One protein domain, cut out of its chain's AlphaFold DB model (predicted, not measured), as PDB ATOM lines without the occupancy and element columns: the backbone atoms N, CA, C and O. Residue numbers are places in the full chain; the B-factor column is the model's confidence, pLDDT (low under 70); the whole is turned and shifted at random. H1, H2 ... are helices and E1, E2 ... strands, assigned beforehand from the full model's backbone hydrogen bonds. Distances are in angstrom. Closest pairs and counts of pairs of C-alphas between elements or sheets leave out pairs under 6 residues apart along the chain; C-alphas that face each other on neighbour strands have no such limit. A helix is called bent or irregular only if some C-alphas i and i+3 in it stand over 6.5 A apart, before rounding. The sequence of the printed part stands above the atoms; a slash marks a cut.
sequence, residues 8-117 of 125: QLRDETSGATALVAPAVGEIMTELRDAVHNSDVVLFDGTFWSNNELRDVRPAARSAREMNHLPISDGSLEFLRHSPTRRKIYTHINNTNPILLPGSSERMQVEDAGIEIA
ATOM      1  N   GLN A   8     142.208 144.790 197.826       97.75
ATOM      2  CA  GLN A   8     141.394 145.453 198.838       97.75
ATOM      3  C   GLN A   8     141.066 144.446 199.942       97.75
ATOM      4  O   GLN A   8     140.495 143.388 199.690       97.75
ATOM      5  N   LEU A   9     141.469 144.780 201.158       97.62
ATOM      6  CA  LEU A   9     141.256 144.018 202.375       97.62
ATOM      7  C   LEU A   9     140.125 144.679 203.157       97.62
ATOM      8  O   LEU A   9     140.028 145.906 203.184       97.62
ATOM      9  N   ARG A  10     139.286 143.871 203.799       97.62
ATOM     10  CA  ARG A  10     138.222 144.332 204.688       97.62
ATOM     11  C   ARG A  10     138.308 143.552 205.987       97.62
ATOM     12  O   ARG A  10     138.345 142.325 205.951       97.62
ATOM     13  N   ASP A  11     138.321 144.255 207.109       97.38
ATOM     14  CA  ASP A  11     138.052 143.643 208.405       97.38
ATOM     15  C   ASP A  11     136.539 143.430 208.538       97.38
ATOM     16  O   ASP A  11     135.753 144.375 208.472       97.38
ATOM     17  N   GLU A  12     136.115 142.178 208.699       96.81
ATOM     18  CA  GLU A  12     134.700 141.819 208.823       96.81
ATOM     19  C   GLU A  12     134.072 142.295 210.141       96.81
ATOM     20  O   GLU A  12     132.853 142.437 210.214       96.81
ATOM     21  N   THR A  13     134.881 142.569 211.171       97.12
ATOM     22  CA  THR A  13     134.385 142.991 212.489       97.12
ATOM     23  C   THR A  13     134.080 144.484 212.518       97.12
ATOM     24  O   THR A  13     132.987 144.889 212.910       97.12
ATOM     25  N   SER A  14     135.046 145.314 212.115       96.56
ATOM     26  CA  SER A  14     134.903 146.776 212.096       96.56
ATOM     27  C   SER A  14     134.273 147.304 210.804       96.56
ATOM     28  O   SER A  14     133.728 148.407 210.786       96.56
ATOM     29  N   GLY A  15     134.352 146.536 209.715       96.94
ATOM     30  CA  GLY A  15     134.007 146.980 208.368       96.94
ATOM     31  C   GLY A  15     135.085 147.837 207.697       96.94
ATOM     32  O   GLY A  15     134.881 148.212 206.539       96.94
ATOM     33  N   ALA A  16     136.199 148.128 208.385       97.69
ATOM     34  CA  ALA A  16     137.293 148.950 207.882       97.69
ATOM     35  C   ALA A  16     137.993 148.296 206.686       97.69
ATOM     36  O   ALA A  16     138.064 147.070 206.565       97.69
ATOM     37  N   THR A  17     138.521 149.124 205.790       98.38
ATOM     38  CA  THR A  17     139.063 148.693 204.503       98.38
ATOM     39  C   THR A  17     140.442 149.274 204.213       98.38
ATOM     40  O   THR A  17     140.716 150.449 204.458       98.38
ATOM     41  N   ALA A  18     141.310 148.453 203.625       98.44
ATOM     42  CA  ALA A  18     142.616 148.874 203.138       98.44
ATOM     43  C   ALA A  18     142.843 148.431 201.698       98.44
ATOM     44  O   ALA A  18     142.667 147.260 201.375       98.44
ATOM     45  N   LEU A  19     143.303 149.340 200.846       98.69
ATOM     46  CA  LEU A  19     143.792 149.009 199.513       98.69
ATOM     47  C   LEU A  19     145.318 148.974 199.504       98.69
ATOM     48  O   LEU A  19     145.969 149.927 199.926       98.69
ATOM     49  N   VAL A  20     145.880 147.909 198.942       98.56
ATOM     50  CA  VAL A  20     147.312 147.761 198.675       98.56
ATOM     51  C   VAL A  20     147.515 147.659 197.165       98.56
ATOM     52  O   VAL A  20     147.182 146.649 196.545       98.56
ATOM     53  N   ALA A  21     148.053 148.723 196.572       98.06
ATOM     54  CA  ALA A  21     148.292 148.874 195.140       98.06
ATOM     55  C   ALA A  21     149.753 149.304 194.888       98.06
ATOM     56  O   ALA A  21     150.002 150.464 194.567       98.06
ATOM     57  N   PRO A  22     150.738 148.396 195.049       96.25
ATOM     58  CA  PRO A  22     152.162 148.753 195.082       96.25
ATOM     59  C   PRO A  22     152.773 149.016 193.697       96.25
ATOM     60  O   PRO A  22     153.874 149.544 193.612       96.25
ATOM     61  N   ALA A  23     152.084 148.630 192.620       96.62
ATOM     62  CA  ALA A  23     152.517 148.855 191.246       96.62
ATOM     63  C   ALA A  23     151.311 149.241 190.380       96.62
ATOM     64  O   ALA A  23     150.445 148.404 190.099       96.62
ATOM     65  N   VAL A  24     151.251 150.501 189.960       97.19
ATOM     66  CA  VAL A  24     150.137 151.092 189.218       97.19
ATOM     67  C   VAL A  24     150.685 151.792 187.986       97.19
ATOM     68  O   VAL A  24     151.309 152.835 188.103       97.19
ATOM     69  N   GLY A  25     150.411 151.260 186.793       96.00
ATOM     70  CA  GLY A  25     150.772 151.927 185.534       96.00
ATOM     71  C   GLY A  25     149.755 152.980 185.081       96.00
ATOM     72  O   GLY A  25     150.112 153.932 184.390       96.00
ATOM     73  N   GLU A  26     148.492 152.814 185.480       95.25
ATOM     74  CA  GLU A  26     147.360 153.651 185.078       95.25
ATOM     75  C   GLU A  26     146.235 153.583 186.124       95.25
ATOM     76  O   GLU A  26     146.008 152.539 186.738       95.25
ATOM     77  N   ILE A  27     145.508 154.690 186.310       96.25
ATOM     78  CA  ILE A  27     144.316 154.746 187.168       96.25
ATOM     79  C   ILE A  27     143.081 154.391 186.334       96.25
ATOM     80  O   ILE A  27     142.431 155.261 185.754       96.25
ATOM     81  N   MET A  28     142.762 153.099 186.297       94.75
ATOM     82  CA  MET A  28     141.511 152.591 185.725       94.75
ATOM     83  C   MET A  28     140.318 152.884 186.649       94.75
ATOM     84  O   MET A  28     140.498 153.175 187.834       94.75
ATOM     85  N   THR A  29     139.097 152.797 186.117       96.88
ATOM     86  CA  THR A  29     137.855 153.058 186.866       96.88
ATOM     87  C   THR A  29     137.757 152.194 188.122       96.88
ATOM     88  O   THR A  29     137.514 152.711 189.205       96.88
ATOM     89  N   GLU A  30     138.057 150.902 188.016       96.06
ATOM     90  CA  GLU A  30     137.981 149.955 189.128       96.06
ATOM     91  C   GLU A  30     138.989 150.292 190.232       96.06
ATOM     92  O   GLU A  30     138.680 150.187 191.418       96.06
ATOM     93  N   LEU A  31     140.193 150.740 189.856       97.44
ATOM     94  CA  LEU A  31     141.198 151.174 190.823       97.44
ATOM     95  C   LEU A  31     140.779 152.481 191.502       97.44
ATOM     96  O   LEU A  31     140.950 152.619 192.711       97.44
ATOM     97  N   ARG A  32     140.212 153.427 190.745       98.00
ATOM     98  CA  ARG A  32     139.666 154.675 191.290       98.00
ATOM     99  C   ARG A  32     138.581 154.397 192.322       98.00
ATOM    100  O   ARG A  32     138.648 154.932 193.426       98.00
ATOM    101  N   ASP A  33     137.630 153.536 191.984       98.06
ATOM    102  CA  ASP A  33     136.540 153.164 192.879       98.06
ATOM    103  C   ASP A  33     137.074 152.443 194.119       98.06
ATOM    104  O   ASP A  33     136.653 152.743 195.236       98.06
ATOM    105  N   ALA A  34     138.049 151.544 193.963       98.12
ATOM    106  CA  ALA A  34     138.681 150.876 195.097       98.12
ATOM    107  C   ALA A  34     139.403 151.868 196.024       98.12
ATOM    108  O   ALA A  34     139.280 151.762 197.243       98.12
ATOM    109  N   VAL A  35     140.112 152.861 195.475       98.44
ATOM    110  CA  VAL A  35     140.759 153.930 196.257       98.44
ATOM    111  C   VAL A  35     139.712 154.732 197.031       98.44
ATOM    112  O   VAL A  35     139.832 154.877 198.245       98.44
ATOM    113  N   HIS A  36     138.661 155.206 196.357       97.94
ATOM    114  CA  HIS A  36     137.626 156.038 196.978       97.94
ATOM    115  C   HIS A  36     136.816 155.298 198.054       97.94
ATOM    116  O   HIS A  36     136.341 155.929 198.994       97.94
ATOM    117  N   ASN A  37     136.676 153.977 197.927       97.25
ATOM    118  CA  ASN A  37     135.945 153.126 198.867       97.25
ATOM    119  C   ASN A  37     136.842 152.479 199.938       97.25
ATOM    120  O   ASN A  37     136.400 151.532 200.585       97.25
ATOM    121  N   SER A  38     138.091 152.933 200.092       98.38
ATOM    122  CA  SER A  38     139.013 152.432 201.118       98.38
ATOM    123  C   SER A  38     139.265 153.465 202.215       98.38
ATOM    124  O   SER A  38     139.442 154.650 201.927       98.38
ATOM    125  N   ASP A  39     139.359 153.014 203.467       98.31
ATOM    126  CA  ASP A  39     139.724 153.869 204.604       98.31
ATOM    127  C   ASP A  39     141.218 154.214 204.591       98.31
ATOM    128  O   ASP A  39     141.615 155.349 204.886       98.31
ATOM    129  N   VAL A  40     142.044 153.232 204.215       98.62
ATOM    130  CA  VAL A  40     143.498 153.363 204.080       98.62
ATOM    131  C   VAL A  40     143.947 152.900 202.696       98.62
ATOM    132  O   VAL A  40     143.505 151.867 202.199       98.62
ATOM    133  N   VAL A  41     144.854 153.640 202.066       98.81
ATOM    134  CA  VAL A  41     145.432 153.284 200.763       98.81
ATOM    135  C   VAL A  41     146.954 153.297 200.854       98.81
ATOM    136  O   VAL A  41     147.547 154.323 201.176       98.81
ATOM    137  N   LEU A  42     147.573 152.165 200.520       98.81
ATOM    138  CA  LEU A  42     149.000 152.028 200.250       98.81
ATOM    139  C   LEU A  42     149.182 151.980 198.731       98.81
ATOM    140  O   LEU A  42     148.806 150.997 198.089       98.81
ATOM    141  N   PHE A  43     149.723 153.049 198.157       98.75
ATOM    142  CA  PHE A  43     149.786 153.268 196.715       98.75
ATOM    143  C   PHE A  43     151.225 153.278 196.196       98.75
ATOM    144  O   PHE A  43     152.156 153.633 196.916       98.75
ATOM    145  N   ASP A  44     151.386 152.923 194.926       98.62
ATOM    146  CA  ASP A  44     152.644 152.990 194.190       98.62
ATOM    147  C   ASP A  44     153.275 154.390 194.268       98.62
ATOM    148  O   ASP A  44     152.719 155.373 193.772       98.62
ATOM    149  N   GLY A  45     154.441 154.461 194.909       98.44
ATOM    150  CA  GLY A  45     155.295 155.639 194.997       98.44
ATOM    151  C   GLY A  45     156.660 155.419 194.349       98.44
ATOM    152  O   GLY A  45     157.633 156.046 194.764       98.44
ATOM    153  N   THR A  46     156.762 154.510 193.373       98.31
ATOM    154  CA  THR A  46     158.049 154.047 192.834       98.31
ATOM    155  C   THR A  46     158.894 155.201 192.315       98.31
ATOM    156  O   THR A  46     160.034 155.349 192.747       98.31
ATOM    157  N   PHE A  47     158.329 156.053 191.457       98.62
ATOM    158  CA  PHE A  47     159.050 157.166 190.837       98.62
ATOM    159  C   PHE A  47     158.297 158.485 191.011       98.62
ATOM    160  O   PHE A  47     157.090 158.561 190.772       98.62
ATOM    161  N   TRP A  48     159.021 159.543 191.362       98.62
ATOM    162  CA  TRP A  48     158.533 160.912 191.368       98.62
ATOM    163  C   TRP A  48     158.148 161.367 189.963       98.62
ATOM    164  O   TRP A  48     157.019 161.799 189.749       98.62
ATOM    165  N   SER A  49     159.063 161.221 188.997       98.38
ATOM    166  CA  SER A  49     158.884 161.676 187.616       98.38
ATOM    167  C   SER A  49     159.108 160.546 186.607       98.38
ATOM    168  O   SER A  49     159.770 159.546 186.887       98.38
ATOM    169  N   ASN A  50     158.598 160.709 185.382       97.94
ATOM    170  CA  ASN A  50     158.753 159.683 184.348       97.94
ATOM    171  C   ASN A  50     160.220 159.414 183.960       97.94
ATOM    172  O   ASN A  50     160.550 158.305 183.540       97.94
ATOM    173  N   ASN A  51     161.092 160.418 184.085       97.50
ATOM    174  CA  ASN A  51     162.497 160.340 183.687       97.50
ATOM    175  C   ASN A  51     163.458 160.183 184.874       97.50
ATOM    176  O   ASN A  51     164.660 160.160 184.637       97.50
ATOM    177  N   GLU A  52     162.969 159.999 186.106       97.44
ATOM    178  CA  GLU A  52     163.797 159.945 187.324       97.44
ATOM    179  C   GLU A  52     165.028 159.029 187.182       97.44
ATOM    180  O   GLU A  52     166.155 159.427 187.465       97.44
ATOM    181  N   LEU A  53     164.844 157.809 186.664       96.62
ATOM    182  CA  LEU A  53     165.965 156.890 186.446       96.62
ATOM    183  C   LEU A  53     166.905 157.322 185.320       96.62
ATOM    184  O   LEU A  53     168.080 156.969 185.364       96.62
ATOM    185  N   ARG A  54     166.412 158.040 184.310       96.94
ATOM    186  CA  ARG A  54     167.225 158.528 183.187       96.94
ATOM    187  C   ARG A  54     168.137 159.671 183.607       96.94
ATOM    188  O   ARG A  54     169.260 159.736 183.112       96.94
ATOM    189  N   ASP A  55     167.701 160.482 184.566       94.06
ATOM    190  CA  ASP A  55     168.517 161.548 185.153       94.06
ATOM    191  C   ASP A  55     169.734 160.974 185.907       94.06
ATOM    192  O   ASP A  55     170.804 161.579 185.930       94.06
ATOM    193  N   VAL A  56     169.606 159.756 186.454       93.62
ATOM    194  CA  VAL A  56     170.700 159.027 187.126       93.62
ATOM    195  C   VAL A  56     171.477 158.116 186.164       93.62
ATOM    196  O   VAL A  56     172.692 157.955 186.279       93.62
ATOM    197  N   ARG A  57     170.784 157.471 185.221       95.19
ATOM    198  CA  ARG A  57     171.326 156.500 184.258       95.19
ATOM    199  C   ARG A  57     170.704 156.751 182.878       95.19
ATOM    200  O   ARG A  57     169.639 156.204 182.601       95.19
ATOM    201  N   PRO A  58     171.378 157.470 181.962       93.62
ATOM    202  CA  PRO A  58     170.778 157.925 180.701       93.62
ATOM    203  C   PRO A  58     170.115 156.844 179.826       93.62
ATOM    204  O   PRO A  58     169.152 157.129 179.123       93.62
ATOM    205  N   ALA A  59     170.592 155.595 179.879       95.81
ATOM    206  CA  ALA A  59     170.037 154.464 179.122       95.81
ATOM    207  C   ALA A  59     168.930 153.680 179.864       95.81
ATOM    208  O   ALA A  59     168.518 152.612 179.411       95.81
ATOM    209  N   ALA A  60     168.476 154.153 181.027       96.62
ATOM    210  CA  ALA A  60     167.437 153.490 181.800       96.62
ATOM    211  C   ALA A  60     166.049 153.624 181.157       96.62
ATOM    212  O   ALA A  60     165.745 154.554 180.401       96.62
ATOM    213  N   ARG A  61     165.176 152.678 181.510       97.06
ATOM    214  CA  ARG A  61     163.750 152.755 181.191       97.06
ATOM    215  C   ARG A  61     163.103 153.876 182.008       97.06
ATOM    216  O   ARG A  61     163.476 154.106 183.153       97.06
ATOM    217  N   SER A  62     162.138 154.556 181.406       97.25
ATOM    218  CA  SER A  62     161.246 155.495 182.093       97.25
ATOM    219  C   SER A  62     160.279 154.768 183.031       97.25
ATOM    220  O   SER A  62     160.032 153.569 182.870       97.25
ATOM    221  N   ALA A  63     159.677 155.503 183.967       97.00
ATOM    222  CA  ALA A  63     158.670 154.964 184.883       97.00
ATOM    223  C   ALA A  63     157.521 154.274 184.127       97.00
ATOM    224  O   ALA A  63     157.189 153.121 184.403       97.00
ATOM    225  N   ARG A  64     156.980 154.928 183.090       96.12
ATOM    226  CA  ARG A  64     155.882 154.384 182.274       96.12
ATOM    227  C   ARG A  64     156.301 153.155 181.473       96.12
ATOM    228  O   ARG A  64     155.540 152.195 181.387       96.12
ATOM    229  N   GLU A  65     157.527 153.120 180.945       96.25
ATOM    230  CA  GLU A  65     158.067 151.903 180.320       96.25
ATOM    231  C   GLU A  65     158.178 150.754 181.326       96.25
ATOM    232  O   GLU A  65     158.067 149.596 180.927       96.25
ATOM    233  N   MET A  66     158.390 151.051 182.610       95.38
ATOM    234  CA  MET A  66     158.396 150.086 183.713       95.38
ATOM    235  C   MET A  66     157.004 149.817 184.307       95.38
ATOM    236  O   MET A  66     156.903 149.027 185.237       95.38
ATOM    237  N   ASN A  67     155.938 150.378 183.723       95.38
ATOM    238  CA  ASN A  67     154.549 150.233 184.169       95.38
ATOM    239  C   ASN A  67     154.261 150.851 185.551       95.38
ATOM    240  O   ASN A  67     153.484 150.299 186.326       95.38
ATOM    241  N   HIS A  68     154.867 152.011 185.814       97.25
ATOM    242  CA  HIS A  68     154.623 152.846 186.987       97.25
ATOM    243  C   HIS A  68     154.137 154.239 186.567       97.25
ATOM    244  O   HIS A  68     154.730 154.891 185.700       97.25
ATOM    245  N   LEU A  69     153.056 154.690 187.191       97.44
ATOM    246  CA  LEU A  69     152.505 156.030 187.083       97.44
ATOM    247  C   LEU A  69     153.342 156.961 187.969       97.44
ATOM    248  O   LEU A  69     153.391 156.730 189.179       97.44
ATOM    249  N   PRO A  70     153.986 158.004 187.419       98.38
ATOM    250  CA  PRO A  70     154.775 158.901 188.249       98.38
ATOM    251  C   PRO A  70     153.910 159.670 189.257       98.38
ATOM    252  O   PRO A  70     152.726 159.938 189.025       98.38
ATOM    253  N   ILE A  71     154.519 160.042 190.382       98.75
ATOM    254  CA  ILE A  71     153.859 160.817 191.439       98.75
ATOM    255  C   ILE A  71     153.494 162.215 190.924       98.75
ATOM    256  O   ILE A  71     152.331 162.608 191.000       98.75
ATOM    257  N   SER A  72     154.463 162.946 190.364       98.00
ATOM    258  CA  SER A  72     154.354 164.385 190.086       98.00
ATOM    259  C   SER A  72     153.313 164.750 189.026       98.00
ATOM    260  O   SER A  72     152.720 165.822 189.095       98.00
ATOM    261  N   ASP A  73     153.108 163.889 188.023       92.94
ATOM    262  CA  ASP A  73     152.185 164.109 186.898       92.94
ATOM    263  C   ASP A  73     151.028 163.092 186.869       92.94
ATOM    264  O   ASP A  73     150.367 162.914 185.843       92.94
ATOM    265  N   GLY A  74     150.793 162.406 187.989       95.31
ATOM    266  CA  GLY A  74     149.849 161.299 188.056       95.31
ATOM    267  C   GLY A  74     149.228 161.137 189.433       95.31
ATOM    268  O   GLY A  74     148.192 161.733 189.736       95.31
ATOM    269  N   SER A  75     149.817 160.268 190.252       98.38
ATOM    270  CA  SER A  75     149.149 159.784 191.464       98.38
ATOM    271  C   SER A  75     148.998 160.849 192.557       98.38
ATOM    272  O   SER A  75     148.053 160.744 193.335       98.38
ATOM    273  N   LEU A  76     149.844 161.890 192.599       98.69
ATOM    274  CA  LEU A  76     149.798 162.917 193.650       98.69
ATOM    275  C   LEU A  76     148.473 163.674 193.653       98.69
ATOM    276  O   LEU A  76     147.774 163.709 194.663       98.69
ATOM    277  N   GLU A  77     148.109 164.252 192.510       98.25
ATOM    278  CA  GLU A  77     146.877 165.033 192.396       98.25
ATOM    279  C   GLU A  77     145.648 164.127 192.546       98.25
ATOM    280  O   GLU A  77     144.688 164.475 193.229       98.25
ATOM    281  N   PHE A  78     145.701 162.912 191.995       98.50
ATOM    282  CA  PHE A  78     144.637 161.929 192.173       98.50
ATOM    283  C   PHE A  78     144.381 161.591 193.653       98.50
ATOM    284  O   PHE A  78     143.237 161.637 194.105       98.50
ATOM    285  N   LEU A  79     145.430 161.283 194.422       98.62
ATOM    286  CA  LEU A  79     145.308 160.949 195.842       98.62
ATOM    287  C   LEU A  79     144.966 162.174 196.700       98.62
ATOM    288  O   LEU A  79     144.222 162.043 197.677       98.62
ATOM    289  N   ARG A  80     145.444 163.369 196.333       98.00
ATOM    290  CA  ARG A  80     145.086 164.630 197.004       98.00
ATOM    291  C   ARG A  80     143.572 164.840 197.025       98.00
ATOM    292  O   ARG A  80     143.028 165.146 198.082       98.00
ATOM    293  N   HIS A  81     142.899 164.620 195.893       97.00
ATOM    294  CA  HIS A  81     141.442 164.784 195.760       97.00
ATOM    295  C   HIS A  81     140.623 163.549 196.154       97.00
ATOM    296  O   HIS A  81     139.393 163.609 196.152       97.00
ATOM    297  N   SER A  82     141.269 162.430 196.495       97.38
ATOM    298  CA  SER A  82     140.556 161.241 196.965       97.38
ATOM    299  C   SER A  82     139.929 161.470 198.353       97.38
ATOM    300  O   SER A  82     140.607 162.013 199.236       97.38
ATOM    301  N   PRO A  83     138.691 160.979 198.596       96.88
ATOM    302  CA  PRO A  83     138.048 161.013 199.910       96.88
ATOM    303  C   PRO A  83     138.681 160.051 200.934       96.88
ATOM    304  O   PRO A  83     138.319 160.102 202.106       96.88
ATOM    305  N   THR A  84     139.616 159.182 200.518       97.12
ATOM    306  CA  THR A  84     140.351 158.261 201.403       97.12
ATOM    307  C   THR A  84     140.953 158.997 202.599       97.12
ATOM    308  O   THR A  84     141.687 159.978 202.430       97.12
ATOM    309  N   ARG A  85     140.719 158.470 203.807       95.94
ATOM    310  CA  ARG A  85     141.153 159.096 205.063       95.94
ATOM    311  C   ARG A  85     142.668 159.071 205.256       95.94
ATOM    312  O   ARG A  85     143.229 160.069 205.695       95.94
ATOM    313  N   ARG A  86     143.329 157.949 204.954       98.38
ATOM    314  CA  ARG A  86     144.783 157.787 205.113       98.38
ATOM    315  C   ARG A  86     145.415 157.278 203.821       98.38
ATOM    316  O   ARG A  86     145.035 156.227 203.315       98.38
ATOM    317  N   LYS A  87     146.378 158.020 203.285       98.75
ATOM    318  CA  LYS A  87     147.021 157.751 201.991       98.75
ATOM    319  C   LYS A  87     148.520 157.654 202.205       98.75
ATOM    320  O   LYS A  87     149.088 158.524 202.853       98.75
ATOM    321  N   ILE A  88     149.141 156.599 201.691       98.88
ATOM    322  CA  ILE A  88     150.535 156.264 201.974       98.88
ATOM    323  C   ILE A  88     151.206 155.830 200.669       98.88
ATOM    324  O   ILE A  88     150.755 154.878 200.034       98.88
ATOM    325  N   TYR A  89     152.295 156.485 200.279       98.88
ATOM    326  CA  TYR A  89     153.169 155.982 199.222       98.88
ATOM    327  C   TYR A  89     154.066 154.864 199.744       98.88
ATOM    328  O   TYR A  89     154.700 155.004 200.786       98.88
ATOM    329  N   THR A  90     154.143 153.764 198.999       98.56
ATOM    330  CA  THR A  90     155.008 152.609 199.276       98.56
ATOM    331  C   THR A  90     155.757 152.180 198.010       98.56
ATOM    332  O   THR A  90     155.577 152.777 196.950       98.56
ATOM    333  N   HIS A  91     156.605 151.152 198.112       97.50
ATOM    334  CA  HIS A  91     157.398 150.626 196.994       97.50
ATOM    335  C   HIS A  91     158.266 151.716 196.328       97.50
ATOM    336  O   HIS A  91     158.343 151.832 195.111       97.50
ATOM    337  N   ILE A  92     158.899 152.561 197.144       98.50
ATOM    338  CA  ILE A  92     159.601 153.764 196.686       98.50
ATOM    339  C   ILE A  92     160.994 153.391 196.169       98.50
ATOM    340  O   ILE A  92     161.768 152.734 196.869       98.50
ATOM    341  N   ASN A  93     161.342 153.818 194.952       98.06
ATOM    342  CA  ASN A  93     162.669 153.560 194.406       98.06
ATOM    343  C   ASN A  93     163.734 154.425 195.104       98.06
ATOM    344  O   ASN A  93     163.482 155.566 195.476       98.06
ATOM    345  N   ASN A  94     164.963 153.914 195.222       97.06
ATOM    346  CA  ASN A  94     166.054 154.622 195.913       97.06
ATOM    347  C   ASN A  94     166.452 155.968 195.273       97.06
ATOM    348  O   ASN A  94     167.082 156.784 195.939       97.06
ATOM    349  N   THR A  95     166.100 156.200 194.005       97.50
ATOM    350  CA  THR A  95     166.356 157.472 193.311       97.50
ATOM    351  C   THR A  95     165.283 158.528 193.569       97.50
ATOM    352  O   THR A  95     165.455 159.667 193.139       97.50
ATOM    353  N   ASN A  96     164.193 158.177 194.256       98.50
ATOM    354  CA  ASN A  96     163.040 159.050 194.386       98.50
ATOM    355  C   ASN A  96     163.316 160.172 195.408       98.50
ATOM    356  O   ASN A  96     163.581 159.882 196.582       98.50
ATOM    357  N   PRO A  97     163.228 161.457 195.009       98.12
ATOM    358  CA  PRO A  97     163.556 162.592 195.872       98.12
ATOM    359  C   PRO A  97     162.652 162.730 197.105       98.12
ATOM    360  O   PRO A  97     163.030 163.431 198.043       98.12
ATOM    361  N   ILE A  98     161.498 162.053 197.169       98.44
ATOM    362  CA  ILE A  98     160.636 162.068 198.368       98.44
ATOM    363  C   ILE A  98     161.312 161.420 199.592       98.44
ATOM    364  O   ILE A  98     160.937 161.689 200.737       98.44
ATOM    365  N   LEU A  99     162.333 160.582 199.365       98.00
ATOM    366  CA  LEU A  99     163.144 159.984 200.429       98.00
ATOM    367  C   LEU A  99     164.147 160.972 201.041       98.00
ATOM    368  O   LEU A  99     164.641 160.721 202.138       98.00
ATOM    369  N   LEU A 100     164.452 162.084 200.364       97.31
ATOM    370  CA  LEU A 100     165.390 163.088 200.857       97.31
ATOM    371  C   LEU A 100     164.682 164.043 201.839       97.31
ATOM    372  O   LEU A 100     163.749 164.746 201.438       97.31
ATOM    373  N   PRO A 101     165.118 164.132 203.111       95.12
ATOM    374  CA  PRO A 101     164.548 165.089 204.054       95.12
ATOM    375  C   PRO A 101     164.704 166.534 203.557       95.12
ATOM    376  O   PRO A 101     165.797 166.949 203.173       95.12
ATOM    377  N   GLY A 102     163.613 167.302 203.582       94.94
ATOM    378  CA  GLY A 102     163.595 168.710 203.168       94.94
ATOM    379  C   GLY A 102     163.549 168.957 201.656       94.94
ATOM    380  O   GLY A 102     163.638 170.113 201.243       94.94
ATOM    381  N   SER A 103     163.406 167.921 200.821       98.25
ATOM    382  CA  SER A 103     163.187 168.116 199.384       98.25
ATOM    383  C   SER A 103     161.831 168.769 199.104       98.25
ATOM    384  O   SER A 103     160.856 168.585 199.841       98.25
ATOM    385  N   SER A 104     161.750 169.530 198.012       98.44
ATOM    386  CA  SER A 104     160.492 170.139 197.563       98.44
ATOM    387  C   SER A 104     159.419 169.107 197.225       98.44
ATOM    388  O   SER A 104     158.230 169.358 197.382       98.44
ATOM    389  N   GLU A 105     159.837 167.939 196.762       98.69
ATOM    390  CA  GLU A 105     159.012 166.807 196.379       98.69
ATOM    391  C   GLU A 105     158.393 166.160 197.613       98.69
ATOM    392  O   GLU A 105     157.189 165.916 197.645       98.69
ATOM    393  N   ARG A 106     159.193 165.964 198.669       98.69
ATOM    394  CA  ARG A 106     158.696 165.483 199.957       98.69
ATOM    395  C   ARG A 106     157.665 166.442 200.553       98.69
ATOM    396  O   ARG A 106     156.592 165.990 200.938       98.69
ATOM    397  N   MET A 107     157.957 167.745 200.565       98.50
ATOM    398  CA  MET A 107     157.015 168.753 201.072       98.50
ATOM    399  C   MET A 107     155.693 168.737 200.294       98.50
ATOM    400  O   MET A 107     154.636 168.777 200.902       98.50
ATOM    401  N   GLN A 108     155.723 168.583 198.965       98.69
ATOM    402  CA  GLN A 108     154.498 168.480 198.156       98.69
ATOM    403  C   GLN A 108     153.630 167.261 198.503       98.69
ATOM    404  O   GLN A 108     152.401 167.354 198.445       98.69
ATOM    405  N   VAL A 109     154.256 166.126 198.830       98.75
ATOM    406  CA  VAL A 109     153.560 164.907 199.273       98.75
ATOM    407  C   VAL A 109     152.936 165.119 200.654       98.75
ATOM    408  O   VAL A 109     151.750 164.839 200.839       98.75
ATOM    409  N   GLU A 110     153.699 165.681 201.592       98.25
ATOM    410  CA  GLU A 110     153.240 165.970 202.954       98.25
ATOM    411  C   GLU A 110     152.113 167.024 202.965       98.25
ATOM    412  O   GLU A 110     151.083 166.810 203.603       98.25
ATOM    413  N   ASP A 111     152.235 168.098 202.177       98.25
ATOM    414  CA  ASP A 111     151.210 169.142 202.006       98.25
ATOM    415  C   ASP A 111     149.919 168.605 201.366       98.25
ATOM    416  O   ASP A 111     148.832 169.141 201.584       98.25
ATOM    417  N   ALA A 112     150.009 167.529 200.576       98.25
ATOM    418  CA  ALA A 112     148.841 166.826 200.046       98.25
ATOM    419  C   ALA A 112     148.169 165.899 201.081       98.25
ATOM    420  O   ALA A 112     147.165 165.254 200.759       98.25
ATOM    421  N   GLY A 113     148.705 165.816 202.306       98.25
ATOM    422  CA  GLY A 113     148.223 164.923 203.358       98.25
ATOM    423  C   GLY A 113     148.500 163.448 203.062       98.25
ATOM    424  O   GLY A 113     147.711 162.588 203.456       98.25
ATOM    425  N   ILE A 114     149.568 163.156 202.315       98.75
ATOM    426  CA  ILE A 114     149.974 161.798 201.951       98.75
ATOM    427  C   ILE A 114     151.243 161.444 202.730       98.75
ATOM    428  O   ILE A 114     152.196 162.216 202.793       98.75
ATOM    429  N   GLU A 115     151.258 160.265 203.336       98.56
ATOM    430  CA  GLU A 115     152.404 159.743 204.071       98.56
ATOM    431  C   GLU A 115     153.395 159.052 203.123       98.56
ATOM    432  O   GLU A 115     153.024 158.495 202.090       98.56
ATOM    433  N   ILE A 116     154.669 159.030 203.504       98.62
ATOM    434  CA  ILE A 116     155.720 158.265 202.827       98.62
ATOM    435  C   ILE A 116     156.054 157.092 203.741       98.62
ATOM    436  O   ILE A 116     156.501 157.309 204.870       98.62
ATOM    437  N   ALA A 117     155.817 155.864 203.276       98.00
ATOM    438  CA  ALA A 117     156.087 154.672 204.065       98.00
ATOM    439  C   ALA A 117     157.573 154.555 204.426       98.00
ATOM    440  O   ALA A 117     158.459 154.920 203.651       98.00
TER     441      ALA A 117
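AT A GLANCE: This is residues 8 to 117 of the 125 residues of the protein "Lactamase_B domain-containing protein" of Verrucomicrobia bacterium (UniProt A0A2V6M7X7). A twisted sheet of five strands has H1 and H3 over one face, with H4 by its E5 edge. The turn of the E1 and E2 hairpin at one end and H2 at the other make the long axis. The printed part has 110 residues, under half in named elements, in the order E1 E2 H1 E3 H2 H3 E4 H4 E5; the class is mixed, helices and strands. The mixed sheet runs E1 E2 E3 E4 E5; the whole is compact, with a radius of gyration of the C-alphas of 14.2 A, yet elongated, spanning 50 by 29 by 20 A.

IN THESE COORDINATES: E1 is residues 8 to 10, from C-alpha 8 at (141.394, 145.453, 198.838); E2 is 17 to 21, 13.1 A; E3 40 to 44, 13.5 A; E4 86 to 90, 12.9 A; E5 114 to 116, ending at C-alpha 116 at (155.720, 158.265, 202.827). H1 is residues 29 to 36, 10.5 A; H2 52 to 56; H3 71 to 80, 11.1 A; H4 104 to 111, 10.3 A. H3 is irregular: C-alphas 73 and 76 are 7.3 A apart.

HOW THE PARTS SIT: E1 and E2 are antiparallel, with N 9 and O 18 2.8 A apart; the other neighbours are parallel: N 42 and O 19 at 2.8 A, N 43 and O 88 at 2.8 A, N 115 and O 87 at 2.8 A. Three strand-helix-strand units, parallel neighbour strands joined through helices, have right-handed crossovers: E2, H1, E3; E3, H2 H3, E4; E4, H4, E5. H1 is over E2, its height over the sheet 10.1 A, slantwise to the strands; the closest C-alphas are Leu 19 and Val 35, 6.6 A. On the same face H3 is over E4, height 9.1 A, along the strands; the closest are Leu 79 and Lys 87, 7.1 A. H4 only grazes the sheet with residues 106 to 110; Val 109 and Glu 115 are its closest C-alphas to E5, 7.1 A. H3 and H4 are close but not clearly touching, Leu 76 and Val 109 being the closest C-alphas at 7.1 A. H2 is not on the sheet and is apart from H3. Every O i to N i+4 pair is within hydrogen-bond range in H1 and H4; H2 has 0 of 1 and H3 2 of 6, with O i to N i+3 counts of 2 of 2 and 4 of 7.

THE WHOLE: The C-alphas farthest apart are those of Thr 13 and Pro 58, 50.6 A. The printed part has no cut; the links H2 to H3 and E4 to H4 are long. Mean pLDDT of the printed part is 97.5, and no printed residue is under 70.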